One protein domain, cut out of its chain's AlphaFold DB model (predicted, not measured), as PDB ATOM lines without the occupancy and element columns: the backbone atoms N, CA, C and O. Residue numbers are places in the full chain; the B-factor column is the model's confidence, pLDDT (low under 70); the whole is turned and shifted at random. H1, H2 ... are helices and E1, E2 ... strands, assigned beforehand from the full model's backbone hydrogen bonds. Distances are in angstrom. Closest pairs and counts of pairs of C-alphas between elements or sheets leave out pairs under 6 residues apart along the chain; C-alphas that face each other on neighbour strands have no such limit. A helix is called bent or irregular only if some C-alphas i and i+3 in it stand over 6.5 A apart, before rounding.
ATOM      1  N   THR A   4     -40.774  31.514  15.404       87.69
ATOM      2  CA  THR A   4     -41.743  31.790  16.478       87.69
ATOM      3  C   THR A   4     -41.904  30.634  17.470       87.69
ATOM      4  O   THR A   4     -41.941  30.856  18.680       87.69
ATOM      5  N   LYS A   5     -41.971  29.388  16.992       92.25
ATOM      6  CA  LYS A   5     -42.032  28.188  17.839       92.25
ATOM      7  C   LYS A   5     -40.664  27.851  18.422       92.25
ATOM      8  O   LYS A   5     -40.580  27.515  19.603       92.25
ATOM      9  N   THR A   6     -39.609  27.967  17.618       88.31
ATOM     10  CA  THR A   6     -38.218  27.697  18.017       88.31
ATOM     11  C   THR A   6     -37.747  28.632  19.131       88.31
ATOM     12  O   THR A   6     -37.169  28.168  20.108       88.31
ATOM     13  N   ASP A   7     -38.039  29.928  19.028       89.06
ATOM     14  CA  ASP A   7     -37.689  30.963  20.003       89.06
ATOM     15  C   ASP A   7     -38.520  30.820  21.280       89.06
ATOM     16  O   ASP A   7     -37.971  30.941  22.370       89.06
ATOM     17  N   ASN A   8     -39.811  30.484  21.171       89.75
ATOM     18  CA  ASN A   8     -40.651  30.214  22.338       89.75
ATOM     19  C   ASN A   8     -40.179  28.970  23.117       89.75
ATOM     20  O   ASN A   8     -40.063  29.023  24.339       89.75
ATOM     21  N   LEU A   9     -39.859  27.865  22.423       93.06
ATOM     22  CA  LEU A   9     -39.228  26.690  23.042       93.06
ATOM     23  C   LEU A   9     -37.905  27.078  23.713       93.06
ATOM     24  O   LEU A   9     -37.672  26.726  24.868       93.06
ATOM     25  N   SER A  10     -37.053  27.794  22.978       91.88
ATOM     26  CA  SER A  10     -35.722  28.180  23.443       91.88
ATOM     27  C   SER A  10     -35.789  29.050  24.689       91.88
ATOM     28  O   SER A  10     -35.130  28.727  25.668       91.88
ATOM     29  N   GLY A  11     -36.610  30.102  24.689       90.56
ATOM     30  CA  GLY A  11     -36.764  31.012  25.825       90.56
ATOM     31  C   GLY A  11     -37.179  30.281  27.101       90.56
ATOM     32  O   GLY A  11     -36.486  30.373  28.109       90.56
ATOM     33  N   ILE A  12     -38.235  29.462  27.029       93.38
ATOM     34  CA  ILE A  12     -38.744  28.702  28.184       93.38
ATOM     35  C   ILE A  12     -37.696  27.698  28.701       93.38
ATOM     36  O   ILE A  12     -37.550  27.521  29.912       93.38
ATOM     37  N   LEU A  13     -36.941  27.043  27.808       95.69
ATOM     38  CA  LEU A  13     -35.865  26.136  28.219       95.69
ATOM     39  C   LEU A  13     -34.657  26.878  28.804       95.69
ATOM     40  O   LEU A  13     -34.113  26.409  29.799       95.69
ATOM     41  N   PHE A  14     -34.249  28.022  28.247       92.69
ATOM     42  CA  PHE A  14     -33.159  28.830  28.804       92.69
ATOM     43  C   PHE A  14     -33.524  29.398  30.181       92.69
ATOM     44  O   PHE A  14     -32.697  29.310  31.081       92.69
ATOM     45  N   GLU A  15     -34.751  29.887  30.392       93.38
ATOM     46  CA  GLU A  15     -35.232  30.306  31.720       93.38
ATOM     47  C   GLU A  15     -35.171  29.157  32.739       93.38
ATOM     48  O   GLU A  15     -34.702  29.331  33.865       93.38
ATOM     49  N   ALA A  16     -35.581  27.949  32.339       94.94
ATOM     50  CA  ALA A  16     -35.495  26.777  33.203       94.94
ATOM     51  C   ALA A  16     -34.051  26.359  33.501       94.94
ATOM     52  O   ALA A  16     -33.725  26.061  34.650       94.94
ATOM     53  N   ILE A  17     -33.179  26.356  32.491       93.81
ATOM     54  CA  ILE A  17     -31.759  26.036  32.648       93.81
ATOM     55  C   ILE A  17     -31.063  27.089  33.518       93.81
ATOM     56  O   ILE A  17     -30.266  26.714  34.371       93.81
ATOM     57  N   ASP A  18     -31.405  28.372  33.406       91.12
ATOM     58  CA  ASP A  18     -30.842  29.430  34.248       91.12
ATOM     59  C   ASP A  18     -31.166  29.214  35.737       91.12
ATOM     60  O   ASP A  18     -30.263  29.206  36.576       91.12
ATOM     61  N   VAL A  19     -32.428  28.900  36.064       90.75
ATOM     62  CA  VAL A  19     -32.844  28.521  37.429       90.75
ATOM     63  C   VAL A  19     -32.078  27.292  37.939       90.75
ATOM     64  O   VAL A  19     -31.728  27.233  39.117       90.75
ATOM     65  N   ILE A  20     -31.795  26.318  37.069       92.38
ATOM     66  CA  ILE A  20     -31.043  25.097  37.401       92.38
ATOM     67  C   ILE A  20     -29.561  25.395  37.660       92.38
ATOM     68  O   ILE A  20     -29.003  24.911  38.643       92.38
ATOM     69  N   MET A  21     -28.918  26.174  36.789       86.94
ATOM     70  CA  MET A  21     -27.488  26.498  36.867       86.94
ATOM     71  C   MET A  21     -27.189  27.454  38.030       86.94
ATOM     72  O   MET A  21     -26.168  27.314  38.704       86.94
ATOM     73  N   HIS A  22     -28.094  28.399  38.297       82.94
ATOM     74  CA  HIS A  22     -27.932  29.450  39.302       82.94
ATOM     75  C   HIS A  22     -28.752  29.232  40.580       82.94
ATOM     76  O   HIS A  22     -28.874  30.159  41.386       82.94
ATOM     77  N   MET A  23     -29.276  28.022  40.819       75.62
ATOM     78  CA  MET A  23     -30.037  27.700  42.034       75.62
ATOM     79  C   MET A  23     -29.291  28.132  43.308       75.62
ATOM     80  O   MET A  23     -28.146  27.753  43.564       75.62
ATOM     81  N   GLY A  24     -29.930  28.973  44.123       63.53
ATOM     82  CA  GLY A  24     -29.337  29.500  45.356       63.53
ATOM     83  C   GLY A  24     -28.403  30.709  45.200       63.53
ATOM     84  O   GLY A  24     -27.954  31.237  46.222       63.53
ATOM     85  N   TYR A  25     -28.132  31.159  43.970       69.00
ATOM     86  CA  TYR A  25     -27.773  32.551  43.661       69.00
ATOM     87  C   TYR A  25     -29.022  33.329  43.241       69.00
ATOM     88  O   TYR A  25     -29.311  34.376  43.814       69.00
ATOM     89  N   CYS A  26     -29.789  32.771  42.302       71.06
ATOM     90  CA  CYS A  26     -31.161  33.173  42.043       71.06
ATOM     91  C   CYS A  26     -32.094  32.274  42.869       71.06
ATOM     92  O   CYS A  26     -31.980  31.044  42.847       71.06
ATOM     93  N   LEU A  27     -32.986  32.893  43.640       84.88
ATOM     94  CA  LEU A  27     -34.027  32.227  44.420       84.88
ATOM     95  C   LEU A  27     -35.367  32.808  43.953       84.88
ATOM     96  O   LEU A  27     -35.785  33.852  44.456       84.88
ATOM     97  N   PRO A  28     -35.985  32.221  42.911       86.88
ATOM     98  CA  PRO A  28     -37.235  32.726  42.362       86.88
ATOM     99  C   PRO A  28     -38.399  32.541  43.340       86.88
ATOM    100  O   PRO A  28     -38.388  31.647  44.197       86.88
ATOM    101  N   SER A  29     -39.442  33.356  43.170       86.50
ATOM    102  CA  SER A  29     -40.705  33.155  43.878       86.50
ATOM    103  C   SER A  29     -41.356  31.833  43.462       86.50
ATOM    104  O   SER A  29     -41.225  31.384  42.321       86.50
ATOM    105  N   ILE A  30     -42.126  31.237  44.376       83.75
ATOM    106  CA  ILE A  30     -42.896  30.010  44.109       83.75
ATOM    107  C   ILE A  30     -43.823  30.218  42.896       83.75
ATOM    108  O   ILE A  30     -43.822  29.414  41.971       83.75
ATOM    109  N   SER A  31     -44.487  31.375  42.818       87.75
ATOM    110  CA  SER A  31     -45.337  31.760  41.683       87.75
ATOM    111  C   SER A  31     -44.610  31.824  40.329       87.75
ATOM    112  O   SER A  31     -45.224  31.552  39.296       87.75
ATOM    113  N   TYR A  32     -43.316  32.165  40.306       90.69
ATOM    114  CA  TYR A  32     -42.514  32.133  39.080       90.69
ATOM    115  C   TYR A  32     -42.201  30.690  38.671       90.69
ATOM    116  O   TYR A  32     -42.377  30.335  37.508       90.69
ATOM    117  N   LEU A  33     -41.832  29.830  39.630       90.25
ATOM    118  CA  LEU A  33     -41.628  28.399  39.378       90.25
ATOM    119  C   LEU A  33     -42.906  27.723  38.861       90.25
ATOM    120  O   LEU A  33     -42.839  26.980  37.887       90.25
ATOM    121  N   ASP A  34     -44.070  28.019  39.443       91.06
ATOM    122  CA  ASP A  34     -45.361  27.490  38.983       91.06
ATOM    123  C   ASP A  34     -45.703  27.942  37.555       91.06
ATOM    124  O   ASP A  34     -46.192  27.150  36.739       91.06
ATOM    125  N   SER A  35     -45.397  29.202  37.228       93.88
ATOM    126  CA  SER A  35     -45.568  29.756  35.880       93.88
ATOM    127  C   SER A  35     -44.658  29.046  34.874       93.88
ATOM    128  O   SER A  35     -45.124  28.599  33.825       93.88
ATOM    129  N   LEU A  36     -43.385  28.849  35.226       93.94
ATOM    130  CA  LEU A  36     -42.394  28.141  34.414       93.94
ATOM    131  C   LEU A  36     -42.751  26.656  34.220       93.94
ATOM    132  O   LEU A  36     -42.684  26.137  33.106       93.94
ATOM    133  N   PHE A  37     -43.203  25.970  35.273       92.69
ATOM    134  CA  PHE A  37     -43.716  24.603  35.174       92.69
ATOM    135  C   PHE A  37     -44.947  24.507  34.272       92.69
ATOM    136  O   PHE A  37     -45.103  23.525  33.547       92.69
ATOM    137  N   THR A  38     -45.828  25.505  34.316       94.69
ATOM    138  CA  THR A  38     -46.992  25.578  33.426       94.69
ATOM    139  C   THR A  38     -46.541  25.760  31.978       94.69
ATOM    140  O   THR A  38     -46.945  24.973  31.122       94.69
ATOM    141  N   ALA A  39     -45.624  26.696  31.715       93.31
ATOM    142  CA  ALA A  39     -45.036  26.910  30.396       93.31
ATOM    143  C   ALA A  39     -44.411  25.617  29.835       93.31
ATOM    144  O   ALA A  39     -44.815  25.154  28.767       93.31
ATOM    145  N   LEU A  40     -43.531  24.953  30.594       91.19
ATOM    146  CA  LEU A  40     -42.886  23.694  30.196       91.19
ATOM    147  C   LEU A  40     -43.872  22.543  29.924       91.19
ATOM    148  O   LEU A  40     -43.588  21.705  29.075       91.19
ATOM    149  N   ARG A  41     -45.029  22.491  30.601       89.88
ATOM    150  CA  ARG A  41     -46.092  21.500  30.312       89.88
ATOM    151  C   ARG A  41     -46.871  21.804  29.030       89.88
ATOM    152  O   ARG A  41     -47.460  20.890  28.463       89.88
ATOM    153  N   THR A  42     -46.910  23.065  28.597       86.38
ATOM    154  CA  THR A  42     -47.589  23.487  27.355       86.38
ATOM    155  C   THR A  42     -46.684  23.464  26.123       86.38
ATOM    156  O   THR A  42     -47.176  23.412  24.996       86.38
ATOM    157  N   VAL A  43     -45.365  23.486  26.324       87.88
ATOM    158  CA  VAL A  43     -44.361  23.378  25.264       87.88
ATOM    159  C   VAL A  43     -44.455  22.023  24.561       87.88
ATOM    160  O   VAL A  43     -44.513  20.974  25.197       87.88
ATOM    161  N   ASN A  44     -44.413  22.041  23.228       86.12
ATOM    162  CA  ASN A  44     -44.443  20.839  22.403       86.12
ATOM    163  C   ASN A  44     -43.341  20.894  21.340       86.12
ATOM    164  O   ASN A  44     -43.378  21.733  20.442       86.12
ATOM    165  N   VAL A  45     -42.382  19.964  21.401       88.00
ATOM    166  CA  VAL A  45     -41.293  19.853  20.412       88.00
ATOM    167  C   VAL A  45     -41.843  19.680  18.990       88.00
ATOM    168  O   VAL A  45     -41.257  20.201  18.044       88.00
ATOM    169  N   ARG A  46     -43.009  19.037  18.815       84.75
ATOM    170  CA  ARG A  46     -43.643  18.857  17.498       84.75
ATOM    171  C   ARG A  46     -43.949  20.179  16.790       84.75
ATOM    172  O   ARG A  46     -43.858  20.223  15.568       84.75
ATOM    173  N   ASP A  47     -44.257  21.249  17.520       87.56
ATOM    174  CA  ASP A  47     -44.492  22.567  16.919       87.56
ATOM    175  C   ASP A  47     -43.217  23.123  16.271       87.56
ATOM    176  O   ASP A  47     -43.275  23.670  15.172       87.56
ATOM    177  N   VAL A  48     -42.061  22.922  16.914       88.81
ATOM    178  CA  VAL A  48     -40.745  23.306  16.376       88.81
ATOM    179  C   VAL A  48     -40.387  22.461  15.156       88.81
ATOM    180  O   VAL A  48     -39.898  22.992  14.166       88.81
ATOM    181  N   LEU A  49     -40.700  21.163  15.164       87.19
ATOM    182  CA  LEU A  49     -40.500  20.312  13.985       87.19
ATOM    183  C   LEU A  49     -41.372  20.737  12.812       87.19
ATOM    184  O   LEU A  49     -40.882  20.799  11.692       87.19
ATOM    185  N   ASN A  50     -42.643  21.048  13.057       85.50
ATOM    186  CA  ASN A  50     -43.549  21.526  12.019       85.50
ATOM    187  C   ASN A  50     -43.069  22.867  11.442       85.50
ATOM    188  O   ASN A  50     -43.090  23.038  10.225       85.50
ATOM    189  N   GLU A  51     -42.585  23.785  12.286       89.81
ATOM    190  CA  GLU A  51     -41.940  25.030  11.850       89.81
ATOM    191  C   GLU A  51     -40.732  24.742  10.943       89.81
ATOM    192  O   GLU A  51     -40.704  25.211   9.809       89.81
ATOM    193  N   ILE A  52     -39.795  23.887  11.370       86.25
ATOM    194  CA  ILE A  52     -38.622  23.506  10.565       86.25
ATOM    195  C   ILE A  52     -39.036  22.847   9.236       86.25
ATOM    196  O   ILE A  52     -38.569  23.256   8.173       86.25
ATOM    197  N   LEU A  53     -39.917  21.843   9.271       82.19
ATOM    198  CA  LEU A  53     -40.330  21.056   8.100       82.19
ATOM    199  C   LEU A  53     -41.103  21.882   7.059       82.19
ATOM    200  O   LEU A  53     -41.048  21.565   5.874       82.19
ATOM    201  N   THR A  54     -41.812  22.931   7.483       82.62
ATOM    202  CA  THR A  54     -42.544  23.842   6.580       82.62
ATOM    203  C   THR A  54     -41.715  25.048   6.127       82.62
ATOM    204  O   THR A  54     -42.153  25.811   5.263       82.62
ATOM    205  N   SER A  55     -40.498  25.218   6.654       75.06
ATOM    206  CA  SER A  55     -39.643  26.386   6.415       75.06
ATOM    207  C   SER A  55     -38.873  26.345   5.081       75.06
ATOM    208  O   SER A  55     -37.644  26.378   5.038       75.06
ATOM    209  N   GLY A  56     -39.590  26.331   3.955       74.94
ATOM    210  CA  GLY A  56     -38.992  26.433   2.614       74.94
ATOM    211  C   GLY A  56     -38.075  25.254   2.261       74.94
ATOM    212  O   GLY A  56     -38.429  24.101   2.497       74.94
ATOM    213  N   ASP A  57     -36.903  25.523   1.669       77.06
ATOM    214  CA  ASP A  57     -35.900  24.473   1.433       77.06
ATOM    215  C   ASP A  57     -35.189  24.112   2.742       77.06
ATOM    216  O   ASP A  57     -34.225  24.764   3.160       77.06
ATOM    217  N   ILE A  58     -35.647  23.019   3.350       69.44
ATOM    218  CA  ILE A  58     -35.125  22.490   4.608       69.44
ATOM    219  C   ILE A  58     -33.611  22.238   4.593       69.44
ATOM    220  O   ILE A  58     -32.979  22.347   5.639       69.44
ATOM    221  N   LYS A  59     -32.980  21.956   3.441       71.06
ATOM    222  CA  LYS A  59     -31.516  21.769   3.384       71.06
ATOM    223  C   LYS A  59     -30.760  23.075   3.637       71.06
ATOM    224  O   LYS A  59     -29.659  23.045   4.179       71.06
ATOM    225  N   VAL A  60     -31.355  24.207   3.257       69.94
ATOM    226  CA  VAL A  60     -30.803  25.555   3.455       69.94
ATOM    227  C   VAL A  60     -31.183  26.110   4.826       69.94
ATOM    228  O   VAL A  60     -30.383  26.800   5.458       69.94
ATOM    229  N   THR A  61     -32.394  25.814   5.303       73.19
ATOM    230  CA  THR A  61     -32.953  26.446   6.505       73.19
ATOM    231  C   THR A  61     -32.675  25.666   7.786       73.19
ATOM    232  O   THR A  61     -32.359  26.291   8.799       73.19
ATOM    233  N   TYR A  62     -32.666  24.325   7.760       80.56
ATOM    234  CA  TYR A  62     -32.363  23.492   8.933       80.56
ATOM    235  C   TYR A  62     -31.063  23.876   9.666       80.56
ATOM    236  O   TYR A  62     -31.106  23.964  10.894       80.56
ATOM    237  N   PRO A  63     -29.929  24.184   8.997       79.19
ATOM    238  CA  PRO A  63     -28.721  24.640   9.687       79.19
ATOM    239  C   PRO A  63     -28.935  25.884  10.565       79.19
ATOM    240  O   PRO A  63     -28.306  25.994  11.614       79.19
ATOM    241  N   MET A  64     -29.842  26.794  10.185       78.81
ATOM    242  CA  MET A  64     -30.164  27.985  10.983       78.81
ATOM    243  C   MET A  64     -30.916  27.619  12.266       78.81
ATOM    244  O   MET A  64     -30.585  28.131  13.333       78.81
ATOM    245  N   TYR A  65     -31.884  26.701  12.180       83.19
ATOM    246  CA  TYR A  65     -32.571  26.153  13.352       83.19
ATOM    247  C   TYR A  65     -31.616  25.354  14.240       83.19
ATOM    248  O   TYR A  65     -31.637  25.516  15.458       83.19
ATOM    249  N   LYS A  66     -30.730  24.546  13.640       83.00
ATOM    250  CA  LYS A  66     -29.736  23.758  14.374       83.00
ATOM    251  C   LYS A  66     -28.826  24.651  15.211       83.00
ATOM    252  O   LYS A  66     -28.744  24.411  16.403       83.00
ATOM    253  N   ILE A  67     -28.230  25.703  14.639       78.94
ATOM    254  CA  ILE A  67     -27.386  26.666  15.382       78.94
ATOM    255  C   ILE A  67     -28.141  27.278  16.575       78.94
ATOM    256  O   ILE A  67     -27.580  27.454  17.651       78.94
ATOM    257  N   ARG A  68     -29.427  27.593  16.391       81.00
ATOM    258  CA  ARG A  68     -30.280  28.234  17.406       81.00
ATOM    259  C   ARG A  68     -30.633  27.295  18.567       81.00
ATOM    260  O   ARG A  68     -30.780  27.748  19.695       81.00
ATOM    261  N   LEU A  69     -30.729  25.995  18.284       86.94
ATOM    262  CA  LEU A  69     -31.051  24.928  19.240       86.94
ATOM    263  C   LEU A  69     -29.805  24.193  19.779       86.94
ATOM    264  O   LEU A  69     -29.914  23.437  20.744       86.94
ATOM    265  N   GLU A  70     -28.629  24.410  19.180       86.38
ATOM    266  CA  GLU A  70     -27.363  23.746  19.518       86.38
ATOM    267  C   GLU A  70     -26.968  23.897  20.998       86.38
ATOM    268  O   GLU A  70     -26.621  22.878  21.599       86.38
ATOM    269  N   PRO A  71     -27.104  25.075  21.648       84.00
ATOM    270  CA  PRO A  71     -26.835  25.202  23.080       84.00
ATOM    271  C   PRO A  71     -27.737  24.302  23.934       84.00
ATOM    272  O   PRO A  71     -27.258  23.586  24.813       84.00
ATOM    273  N   LEU A  72     -29.038  24.257  23.632       90.69
ATOM    274  CA  LEU A  72     -30.037  23.509  24.403       90.69
ATOM    275  C   LEU A  72     -29.784  22.001  24.364       90.69
ATOM    276  O   LEU A  72     -29.918  21.324  25.383       90.69
ATOM    277  N   ILE A  73     -29.358  21.464  23.216       87.88
ATOM    278  CA  ILE A  73     -29.016  20.040  23.103       87.88
ATOM    279  C   ILE A  73     -27.691  19.667  23.789       87.88
ATOM    280  O   ILE A  73     -27.404  18.476  23.904       87.88
ATOM    281  N   THR A  74     -26.917  20.629  24.307       89.44
ATOM    282  CA  THR A  74     -25.795  20.325  25.218       89.44
ATOM    283  C   THR A  74     -26.245  19.991  26.640       89.44
ATOM    284  O   THR A  74     -25.451  19.426  27.390       89.44
ATOM    285  N   TYR A  75     -27.497  20.298  27.015       93.12
ATOM    286  CA  TYR A  75     -28.029  19.942  28.329       93.12
ATOM    287  C   TYR A  75     -28.079  18.417  28.490       93.12
ATOM    288  O   TYR A  75     -28.661  17.705  27.659       93.12
ATOM    289  N   ASP A  76     -27.472  17.917  29.564       91.25
ATOM    290  CA  ASP A  76     -27.482  16.503  29.917       91.25
ATOM    291  C   ASP A  76     -27.438  16.269  31.433       91.25
ATOM    292  O   ASP A  76     -26.521  16.707  32.131       91.25
ATOM    293  N   ARG A  77     -28.426  15.534  31.943       91.25
ATOM    294  CA  ARG A  77     -28.509  15.032  33.311       91.25
ATOM    295  C   ARG A  77     -28.145  13.555  33.344       91.25
ATOM    296  O   ARG A  77     -28.921  12.692  32.931       91.25
ATOM    297  N   ASN A  78     -27.030  13.251  33.993       89.81
ATOM    298  CA  ASN A  78     -26.647  11.888  34.318       89.81
ATOM    299  C   ASN A  78     -27.164  11.513  35.718       89.81
ATOM    300  O   ASN A  78     -26.694  12.005  36.742       89.81
ATOM    301  N   LEU A  79     -28.146  10.610  35.759       87.62
ATOM    302  CA  LEU A  79     -28.772  10.148  37.003       87.62
ATOM    303  C   LEU A  79     -27.862   9.244  37.855       87.62
ATOM    304  O   LEU A  79     -28.109   9.100  39.047       87.62
ATOM    305  N   LYS A  80     -26.812   8.630  37.286       88.75
ATOM    306  CA  LYS A  80     -25.947   7.681  38.021       88.75
ATOM    307  C   LYS A  80     -25.014   8.363  39.024       88.75
ATOM    308  O   LYS A  80     -24.620   7.744  40.005       88.75
ATOM    309  N   ASN A  81     -24.631   9.604  38.746       89.50
ATOM    310  CA  ASN A  81     -23.731  10.427  39.555       89.50
ATOM    311  C   ASN A  81     -24.388  11.756  39.988       89.50
ATOM    312  O   ASN A  81     -23.691  12.631  40.499       89.50
ATOM    313  N   ASP A  82     -25.698  11.910  39.740       90.31
ATOM    314  CA  ASP A  82     -26.486  13.143  39.903       90.31
ATOM    315  C   ASP A  82     -25.765  14.396  39.369       90.31
ATOM    316  O   ASP A  82     -25.762  15.448  40.007       90.31
ATOM    317  N   SER A  83     -25.105  14.284  38.209       93.00
ATOM    318  CA  SER A  83     -24.439  15.424  37.569       93.00
ATOM    319  C   SER A  83     -25.282  16.023  36.455       93.00
ATOM    320  O   SER A  83     -25.849  15.283  35.648       93.00
ATOM    321  N   ILE A  84     -25.279  17.349  36.354       93.12
ATOM    322  CA  ILE A  84     -25.853  18.088  35.226       93.12
ATOM    323  C   ILE A  84     -24.723  18.753  34.454       93.12
ATOM    324  O   ILE A  84     -23.793  19.296  35.055       93.12
ATOM    325  N   SER A  85     -24.811  18.679  33.128       90.56
ATOM    326  CA  SER A  85     -23.913  19.330  32.181       90.56
ATOM    327  C   SER A  85     -24.694  20.263  31.261       90.56
ATOM    328  O   SER A  85     -25.780  19.904  30.812       90.56
ATOM    329  N   PHE A  86     -24.139  21.438  30.971       89.19
ATOM    330  CA  PHE A  86     -24.683  22.408  30.020       89.19
ATOM    331  C   PHE A  86     -23.551  23.300  29.485       89.19
ATOM    332  O   PHE A  86     -22.703  23.733  30.260       89.19
ATOM    333  N   GLU A  87     -23.487  23.519  28.169       80.88
ATOM    334  CA  GLU A  87     -22.444  24.309  27.477       80.88
ATOM    335  C   GLU A  87     -20.986  23.947  27.861       80.88
ATOM    336  O   GLU A  87     -20.069  24.760  27.792       80.88
ATOM    337  N   GLY A  88     -20.745  22.692  28.262       81.00
ATOM    338  CA  GLY A  88     -19.432  22.209  28.713       81.00
ATOM    339  C   GLY A  88     -19.116  22.456  30.197       81.00
ATOM    340  O   GLY A  88     -18.077  22.005  30.677       81.00
ATOM    341  N   HIS A  89     -20.010  23.103  30.945       84.31
ATOM    342  CA  HIS A  89     -19.959  23.176  32.403       84.31
ATOM    343  C   HIS A  89     -20.674  21.971  33.018       84.31
ATOM    344  O   HIS A  89     -21.830  21.721  32.694       84.31
ATOM    345  N   THR A  90     -20.022  21.257  33.942       90.50
ATOM    346  CA  THR A  90     -20.612  20.118  34.668       90.50
ATOM    347  C   THR A  90     -20.498  20.317  36.176       90.50
ATOM    348  O   THR A  90     -19.441  20.702  36.677       90.50
ATOM    349  N   PHE A  91     -21.559  20.001  36.917       90.25
ATOM    350  CA  PHE A  91     -21.568  20.025  38.381       90.25
ATOM    351  C   PHE A  91     -22.413  18.881  38.962       90.25
ATOM    352  O   PHE A  91     -23.283  18.331  38.291       90.25
ATOM    353  N   ILE A  92     -22.157  18.520  40.223       91.69
ATOM    354  CA  ILE A  92     -22.954  17.529  40.965       91.69
ATOM    355  C   ILE A  92     -24.114  18.260  41.646       91.69
ATOM    356  O   ILE A  92     -23.896  19.136  42.489       91.69
ATOM    357  N   PHE A  93     -25.342  17.898  41.290       89.88
ATOM    358  CA  PHE A  93     -26.554  18.632  41.636       89.88
ATOM    359  C   PHE A  93     -26.869  18.564  43.140       89.88
ATOM    360  O   PHE A  93     -27.053  19.609  43.770       89.88
ATOM    361  N   THR A  94     -26.779  17.377  43.753       90.00
ATOM    362  CA  THR A  94     -26.831  17.198  45.221       90.00
ATOM    363  C   THR A  94     -25.842  18.119  45.958       90.00
ATOM    364  O   THR A  94     -26.202  18.771  46.942       90.00
ATOM    365  N   ASN A  95     -24.593  18.222  45.483       91.88
ATOM    366  CA  ASN A  95     -23.562  19.043  46.132       91.88
ATOM    367  C   ASN A  95     -23.878  20.540  46.022       91.88
ATOM    368  O   ASN A  95     -23.704  21.277  46.995       91.88
ATOM    369  N   ALA A  96     -24.383  20.981  44.867       89.19
ATOM    370  CA  ALA A  96     -24.838  22.350  44.679       89.19
ATOM    371  C   ALA A  96     -25.995  22.687  45.640       89.19
ATOM    372  O   ALA A  96     -25.876  23.658  46.391       89.19
ATOM    373  N   CYS A  97     -27.030  21.839  45.725       88.88
ATOM    374  CA  CYS A  97     -28.143  22.001  46.670       88.88
ATOM    375  C   CYS A  97     -27.651  22.118  48.123       88.88
ATOM    376  O   CYS A  97     -27.966  23.087  48.820       88.88
ATOM    377  N   ASN A  98     -26.795  21.187  48.562       89.69
ATOM    378  CA  ASN A  98     -26.216  21.194  49.907       89.69
ATOM    379  C   ASN A  98     -25.438  22.488  50.199       89.69
ATOM    380  O   ASN A  98     -25.628  23.093  51.256       89.69
ATOM    381  N   SER A  99     -24.626  22.968  49.249       90.31
ATOM    382  CA  SER A  99     -23.860  24.218  49.401       90.31
ATOM    383  C   SER A  99     -24.739  25.470  49.538       90.31
ATOM    384  O   SER A  99     -24.310  26.470  50.114       90.31
ATOM    385  N   ARG A 100     -25.981  25.425  49.034       90.31
ATOM    386  CA  ARG A 100     -26.919  26.559  49.010       90.31
ATOM    387  C   ARG A 100     -28.032  26.467  50.044       90.31
ATOM    388  O   ARG A 100     -28.769  27.441  50.201       90.31
ATOM    389  N   LYS A 101     -28.120  25.368  50.801       91.06
ATOM    390  CA  LYS A 101     -29.194  25.110  51.771       91.06
ATOM    391  C   LYS A 101     -29.455  26.292  52.716       91.06
ATOM    392  O   LYS A 101     -30.581  26.768  52.812       91.06
ATOM    393  N   GLN A 102     -28.410  26.842  53.339       91.88
ATOM    394  CA  GLN A 102     -28.526  27.987  54.261       91.88
ATOM    395  C   GLN A 102     -28.879  29.321  53.574       91.88
ATOM    396  O   GLN A 102     -29.284  30.276  54.235       91.88
ATOM    397  N   SER A 103     -28.719  29.428  52.251       91.81
ATOM    398  CA  SER A 103     -29.226  30.567  51.474       91.81
ATOM    399  C   SER A 103     -30.739  30.442  51.287       91.81
ATOM    400  O   SER A 103     -31.480  31.357  51.637       91.81
ATOM    401  N   ALA A 104     -31.199  29.264  50.847       91.25
ATOM    402  CA  ALA A 104     -32.616  28.969  50.647       91.25
ATOM    403  C   ALA A 104     -33.434  29.090  51.947       91.25
ATOM    404  O   ALA A 104     -34.470  29.746  51.937       91.25
ATOM    405  N   ILE A 105     -32.942  28.566  53.081       93.50
ATOM    406  CA  ILE A 105     -33.624  28.702  54.387       93.50
ATOM    407  C   ILE A 105     -33.820  30.176  54.765       93.50
ATOM    408  O   ILE A 105     -34.903  30.565  55.187       93.50
ATOM    409  N   ARG A 106     -32.794  31.022  54.588       92.94
ATOM    410  CA  ARG A 106     -32.891  32.459  54.907       92.94
ATOM    411  C   ARG A 106     -33.844  33.222  53.986       92.94
ATOM    412  O   ARG A 106     -34.350  34.259  54.394       92.94
ATOM    413  N   HIS A 107     -34.066  32.731  52.769       91.62
ATOM    414  CA  HIS A 107     -34.955  33.354  51.792       91.62
ATOM    415  C   HIS A 107     -36.417  32.912  51.963       91.62
ATOM    416  O   HIS A 107     -37.307  33.755  51.991       91.62
ATOM    417  N   TYR A 108     -36.668  31.606  52.116       91.06
ATOM    418  CA  TYR A 108     -38.019  31.041  52.257       91.06
ATOM    419  C   TYR A 108     -38.507  30.946  53.717       91.06
ATOM    420  O   TYR A 108     -39.669  30.637  53.961       91.06
ATOM    421  N   GLY A 109     -37.640  31.209  54.697       93.38
ATOM    422  CA  GLY A 109     -37.966  31.299  56.124       93.38
ATOM    423  C   GLY A 109     -37.919  29.981  56.909       93.38
ATOM    424  O   GLY A 109     -37.718  30.023  58.121       93.38
ATOM    425  N   THR A 110     -38.065  28.819  56.260       94.25
ATOM    426  CA  THR A 110     -38.081  27.496  56.923       94.25
ATOM    427  C   THR A 110     -37.209  26.453  56.211       94.25
ATOM    428  O   THR A 110     -36.874  26.592  55.032       94.25
ATOM    429  N   ASP A 111     -36.827  25.388  56.930       94.25
ATOM    430  CA  ASP A 111     -36.106  24.236  56.360       94.25
ATOM    431  C   ASP A 111     -37.007  23.434  55.408       94.25
ATOM    432  O   ASP A 111     -36.547  22.927  54.388       94.25
ATOM    433  N   GLU A 112     -38.302  23.376  55.707       94.44
ATOM    434  CA  GLU A 112     -39.345  22.714  54.921       94.44
ATOM    435  C   GLU A 112     -39.529  23.398  53.563       94.44
ATOM    436  O   GLU A 112     -39.352  22.745  52.536       94.44
ATOM    437  N   ALA A 113     -39.751  24.717  53.530       91.75
ATOM    438  CA  ALA A 113     -39.911  25.455  52.275       91.75
ATOM    439  C   ALA A 113     -38.621  25.446  51.428       91.75
ATOM    440  O   ALA A 113     -38.671  25.380  50.200       91.75
ATOM    441  N   ALA A 114     -37.446  25.435  52.070       91.56
ATOM    442  CA  ALA A 114     -36.176  25.257  51.369       91.56
ATOM    443  C   ALA A 114     -36.035  23.852  50.742       91.56
ATOM    444  O   ALA A 114     -35.549  23.740  49.617       91.56
ATOM    445  N   LYS A 115     -36.469  22.780  51.429       91.31
ATOM    446  CA  LYS A 115     -36.519  21.415  50.859       91.31
ATOM    447  C   LYS A 115     -37.495  21.334  49.689       91.31
ATOM    448  O   LYS A 115     -37.151  20.736  48.670       91.31
ATOM    449  N   GLU A 116     -38.680  21.930  49.824       92.12
ATOM    450  CA  GLU A 116     -39.684  21.993  48.758       92.12
ATOM    451  C   GLU A 116     -39.115  22.682  47.516       92.12
ATOM    452  O   GLU A 116     -39.149  22.086  46.442       92.12
ATOM    453  N   TYR A 117     -38.470  23.845  47.669       92.12
ATOM    454  CA  TYR A 117     -37.770  24.522  46.574       92.12
ATOM    455  C   TYR A 117     -36.762  23.605  45.862       92.12
ATOM    456  O   TYR A 117     -36.826  23.452  44.642       92.12
ATOM    457  N   PHE A 118     -35.853  22.940  46.589       91.50
ATOM    458  CA  PHE A 118     -34.891  22.034  45.944       91.50
ATOM    459  C   PHE A 118     -35.580  20.836  45.271       91.50
ATOM    460  O   PHE A 118     -35.153  20.430  44.192       91.50
ATOM    461  N   SER A 119     -36.670  20.310  45.839       91.12
ATOM    462  CA  SER A 119     -37.504  19.269  45.214       91.12
ATOM    463  C   SER A 119     -38.155  19.755  43.906       91.12
ATOM    464  O   SER A 119     -38.177  19.035  42.900       91.12
ATOM    465  N   SER A 120     -38.594  21.017  43.859       92.69
ATOM    466  CA  SER A 120     -39.041  21.668  42.628       92.69
ATOM    467  C   SER A 120     -37.908  21.757  41.603       92.69
ATOM    468  O   SER A 120     -38.103  21.330  40.469       92.69
ATOM    469  N   VAL A 121     -36.694  22.194  41.963       92.56
ATOM    470  CA  VAL A 121     -35.572  22.222  40.998       92.56
ATOM    471  C   VAL A 121     -35.170  20.798  40.549       92.56
ATOM    472  O   VAL A 121     -34.896  20.581  39.367       92.56
ATOM    473  N   TYR A 122     -35.242  19.781  41.420       91.38
ATOM    474  CA  TYR A 122     -35.108  18.358  41.043       91.38
ATOM    475  C   TYR A 122     -36.166  17.901  40.025       91.38
ATOM    476  O   TYR A 122     -35.876  17.080  39.153       91.38
ATOM    477  N   THR A 123     -37.384  18.434  40.110       91.56
ATOM    478  CA  THR A 123     -38.461  18.161  39.146       91.56
ATOM    479  C   THR A 123     -38.214  18.893  37.824       91.56
ATOM    480  O   THR A 123     -38.295  18.289  36.753       91.56
ATOM    481  N   LEU A 124     -37.832  20.171  37.896       94.31
ATOM    482  CA  LEU A 124     -37.533  21.038  36.755       94.31
ATOM    483  C   LEU A 124     -36.412  20.453  35.883       94.31
ATOM    484  O   LEU A 124     -36.577  20.294  34.677       94.31
ATOM    485  N   THR A 125     -35.315  20.033  36.514       93.38
ATOM    486  CA  THR A 125     -34.165  19.381  35.859       93.38
ATOM    487  C   THR A 125     -34.532  18.118  35.080       93.38
ATOM    488  O   THR A 125     -33.946  17.861  34.026       93.38
ATOM    489  N   ASN A 126     -35.509  17.342  35.561       90.56
ATOM    490  CA  ASN A 126     -36.021  16.168  34.852       90.56
ATOM    491  C   ASN A 126     -36.932  16.552  33.679       90.56
ATOM    492  O   ASN A 126     -36.807  15.971  32.604       90.56
ATOM    493  N   MET A 127     -37.811  17.545  33.850       93.75
ATOM    494  CA  MET A 127     -38.675  18.028  32.765       93.75
ATOM    495  C   MET A 127     -37.862  18.615  31.604       93.75
ATOM    496  O   MET A 127     -38.112  18.263  30.452       93.75
ATOM    497  N   VAL A 128     -36.842  19.427  31.902       95.44
ATOM    498  CA  VAL A 128     -35.900  19.949  30.895       95.44
ATOM    499  C   VAL A 128     -35.195  18.802  30.165       95.44
ATOM    500  O   VAL A 128     -35.152  18.813  28.938       95.44
ATOM    501  N   GLN A 129     -34.720  17.769  30.878       94.50
ATOM    502  CA  GLN A 129     -34.069  16.616  30.238       94.50
ATOM    503  C   GLN A 129     -34.985  15.897  29.240       94.50
ATOM    504  O   GLN A 129     -34.524  15.514  28.166       94.50
ATOM    505  N   ILE A 130     -36.259  15.695  29.591       89.19
ATOM    506  CA  ILE A 130     -37.232  15.015  28.724       89.19
ATOM    507  C   ILE A 130     -37.429  15.821  27.435       89.19
ATOM    508  O   ILE A 130     -37.206  15.290  26.349       89.19
ATOM    509  N   ILE A 131     -37.729  17.118  27.550       92.94
ATOM    510  CA  ILE A 131     -37.969  17.996  26.393       92.94
ATOM    511  C   ILE A 131     -36.711  18.108  25.511       92.94
ATOM    512  O   ILE A 131     -36.804  18.055  24.284       92.94
ATOM    513  N   VAL A 132     -35.521  18.204  26.113       95.69
ATOM    514  CA  VAL A 132     -34.244  18.226  25.379       95.69
ATOM    515  C   VAL A 132     -33.961  16.887  24.686       95.69
ATOM    516  O   VAL A 132     -33.434  16.879  23.573       95.69
ATOM    517  N   ASN A 133     -34.321  15.748  25.282       90.12
ATOM    518  CA  ASN A 133     -34.177  14.436  24.644       90.12
ATOM    519  C   ASN A 133     -35.145  14.251  23.466       90.12
ATOM    520  O   ASN A 133     -34.734  13.733  22.423       90.12
ATOM    521  N   ASP A 134     -36.385  14.719  23.592       86.88
ATOM    522  CA  ASP A 134     -37.352  14.740  22.490       86.88
ATOM    523  C   ASP A 134     -36.842  15.628  21.342       86.88
ATOM    524  O   ASP A 134     -36.862  15.222  20.177       86.88
ATOM    525  N   LEU A 135     -36.283  16.800  21.668       93.75
ATOM    526  CA  LEU A 135     -35.654  17.705  20.707       93.75
ATOM    527  C   LEU A 135     -34.450  17.060  19.998       93.75
ATOM    528  O   LEU A 135     -34.400  17.067  18.768       93.75
ATOM    529  N   LYS A 136     -33.512  16.451  20.741       91.44
ATOM    530  CA  LYS A 136     -32.364  15.699  20.189       91.44
ATOM    531  C   LYS A 136     -32.831  14.615  19.213       91.44
ATOM    532  O   LYS A 136     -32.341  14.536  18.087       91.44
ATOM    533  N   THR A 137     -33.803  13.804  19.635       85.81
ATOM    534  CA  THR A 137     -34.384  12.715  18.833       85.81
ATOM    535  C   THR A 137     -34.965  13.241  17.525       85.81
ATOM    536  O   THR A 137     -34.764  12.658  16.460       85.81
ATOM    537  N   ALA A 138     -35.655  14.374  17.588       82.88
ATOM    538  CA  ALA A 138     -36.359  14.913  16.447       82.88
ATOM    539  C   ALA A 138     -35.471  15.717  15.475       82.88
ATOM    540  O   ALA A 138     -35.685  15.653  14.264       82.88
ATOM    541  N   LEU A 139     -34.424  16.388  15.964       88.25
ATOM    542  CA  LEU A 139     -33.368  16.955  15.113       88.25
ATOM    543  C   LEU A 139     -32.604  15.843  14.369       88.25
ATOM    544  O   LEU A 139     -32.399  15.941  13.158       88.25
ATOM    545  N   ASN A 140     -32.283  14.736  15.053       86.88
ATOM    546  CA  ASN A 140     -31.692  13.552  14.419       86.88
ATOM    547  C   ASN A 140     -32.604  12.971  13.323       86.88
ATOM    548  O   ASN A 140     -32.119  12.652  12.238       86.88
ATOM    549  N   TYR A 141     -33.921  12.894  13.560       82.88
ATOM    550  CA  TYR A 141     -34.888  12.467  12.542       82.88
ATOM    551  C   TYR A 141     -34.839  13.352  11.285       82.88
ATOM    552  O   TYR A 141     -34.818  12.822  10.175       82.88
ATOM    553  N   ILE A 142     -34.768  14.679  11.430       81.62
ATOM    554  CA  ILE A 142     -34.671  15.597  10.281       81.62
ATOM    555  C   ILE A 142     -33.349  15.389   9.523       81.62
ATOM    556  O   ILE A 142     -33.351  15.280   8.292       81.62
ATOM    557  N   GLU A 143     -32.228  15.262  10.238       81.06
ATOM    558  CA  GLU A 143     -30.926  14.990   9.619       81.06
ATOM    559  C   GLU A 143     -30.885  13.664   8.865       81.06
ATOM    560  O   GLU A 143     -30.332  13.601   7.768       81.06
ATOM    561  N   GLU A 144     -31.440  12.598   9.431       77.12
ATOM    562  CA  GLU A 144     -31.376  11.267   8.833       77.12
ATOM    563  C   GLU A 144     -32.431  11.050   7.755       77.12
ATOM    564  O   GLU A 144     -32.091  10.667   6.637       77.12
ATOM    565  N   GLN A 145     -33.696  11.331   8.056       67.75
ATOM    566  CA  GLN A 145     -34.812  10.930   7.202       67.75
ATOM    567  C   GLN A 145     -35.155  11.959   6.127       67.75
ATOM    568  O   GLN A 145     -35.632  11.574   5.062       67.75
ATOM    569  N   VAL A 146     -34.894  13.248   6.368       66.25
ATOM    570  CA  VAL A 146     -35.229  14.314   5.410       66.25
ATOM    571  C   VAL A 146     -33.990  14.756   4.632       66.25
ATOM    572  O   VAL A 146     -34.003  14.791   3.399       66.25
ATOM    573  N   ILE A 147     -32.884  15.036   5.328       67.00
ATOM    574  CA  ILE A 147     -31.669  15.570   4.698       67.00
ATOM    575  C   ILE A 147     -30.817  14.456   4.067       67.00
ATOM    576  O   ILE A 147     -30.477  14.569   2.888       67.00
ATOM    577  N   LYS A 148     -30.495  13.370   4.791       66.06
ATOM    578  CA  LYS A 148     -29.651  12.277   4.256       66.06
ATOM    579  C   LYS A 148     -30.396  11.382   3.250       66.06
ATOM    580  O   LYS A 148     -29.828  11.098   2.197       66.06
ATOM    581  N   THR A 149     -31.662  11.006   3.478       50.28
ATOM    582  CA  THR A 149     -32.445  10.204   2.500       50.28
ATOM    583  C   THR A 149     -32.626  10.909   1.150       50.28
ATOM    584  O   THR A 149     -32.658  10.253   0.109       50.28
TER     585      THR A 149
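AT A GLANCE: This is residues 4 to 149 of the 279 residues of an uncharacterized protein of Bacteroides eggerthii (UniProt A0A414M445). A small three-stranded sheet, E1 E2 E3, sits with its edge strand E1 beside the middle of one long helix, H6, which runs the length of the model. Four shorter helices, H1, H2, H3 and H4, form a loose-angled bundle with H6, partly aligned and partly crossed, while the kinked H5 leads from the sheet to the beginning of H6. The printed part has 146 residues, with the named elements in the order H1 H2 H3 H4 E1 E2 E3 H5 H6; the class is mostly helix. The antiparallel sheet, in the order E1 - E2 - E3, is a meander, each strand the antiparallel neighbour of the one before. The whole is elongated, spanning 56 by 30 by 18 A, and only just compact, close to loose, with a radius of gyration of the C-alphas of 17.2 A.

IN THESE COORDINATES: The strands are E1, residues 76 to 78, E2, residues 83 to 86, and E3, residues 89 to 92. H6, residues 111 to 149, is 55.8 A long, from C-alpha 111 at (-36.106, 24.236, 56.360) to C-alpha 149 at (-32.445, 10.204, 2.500). H5, residues 93 to 108, is 20.0 A long and irregular, with C-alphas 99 and 102 at 7.7 A and a kink of 57 degrees near residue 102. H1, residues 4 to 21, begins at (-41.743, 31.790, 16.478) and is 25.4 A long. H2 is residues 30 to 42, 18.6 A, and H3 residues 45 to 54. H4, residues 58 to 69, is only just irregular, with C-alphas 60 and 63 at 6.6 A.

HOW THE PARTS SIT: In the hairpin of E1 and E2, N 76 and O 85 are 2.9 A apart, within hydrogen-bond range; in that of E2 and E3, N 89 and O 86 are 2.8 A apart. H6 grazes the sheet with residues 125 to 133; the closest C-alphas of E1 and H6, Arg 77 and Gln 129, are 6.5 A apart. H6 is the hub, touching five helices. Its closest C-alphas are Val 121 to Ile 20 of H1, 6.5 A; Leu 124 to Phe 37 of H2, 7.3 A; Leu 135 to Val 45 of H3, 6.0 A; and Ala 114 to Ala 104 of H5, 5.2 A. H4 and H6 only just touch, with 3 pairs of C-alphas within 8 A. H1 and H2 form a helical hairpin at a steep tilt of 41 degrees. H2 and H5 are apart. Each O i to N i+4 pair is within range in H1, H2 and H3; in H4 6 of 8, in H5 9 of 12 and in H6 31 of 35 are.

THE WHOLE: The C-alphas farthest apart, Gly 109 and Thr 149, are 57.9 A apart. The printed part has no cut and no long link. Residues 24 to 25, 58, 60 and 145 to 149 are under 70 in pLDDT.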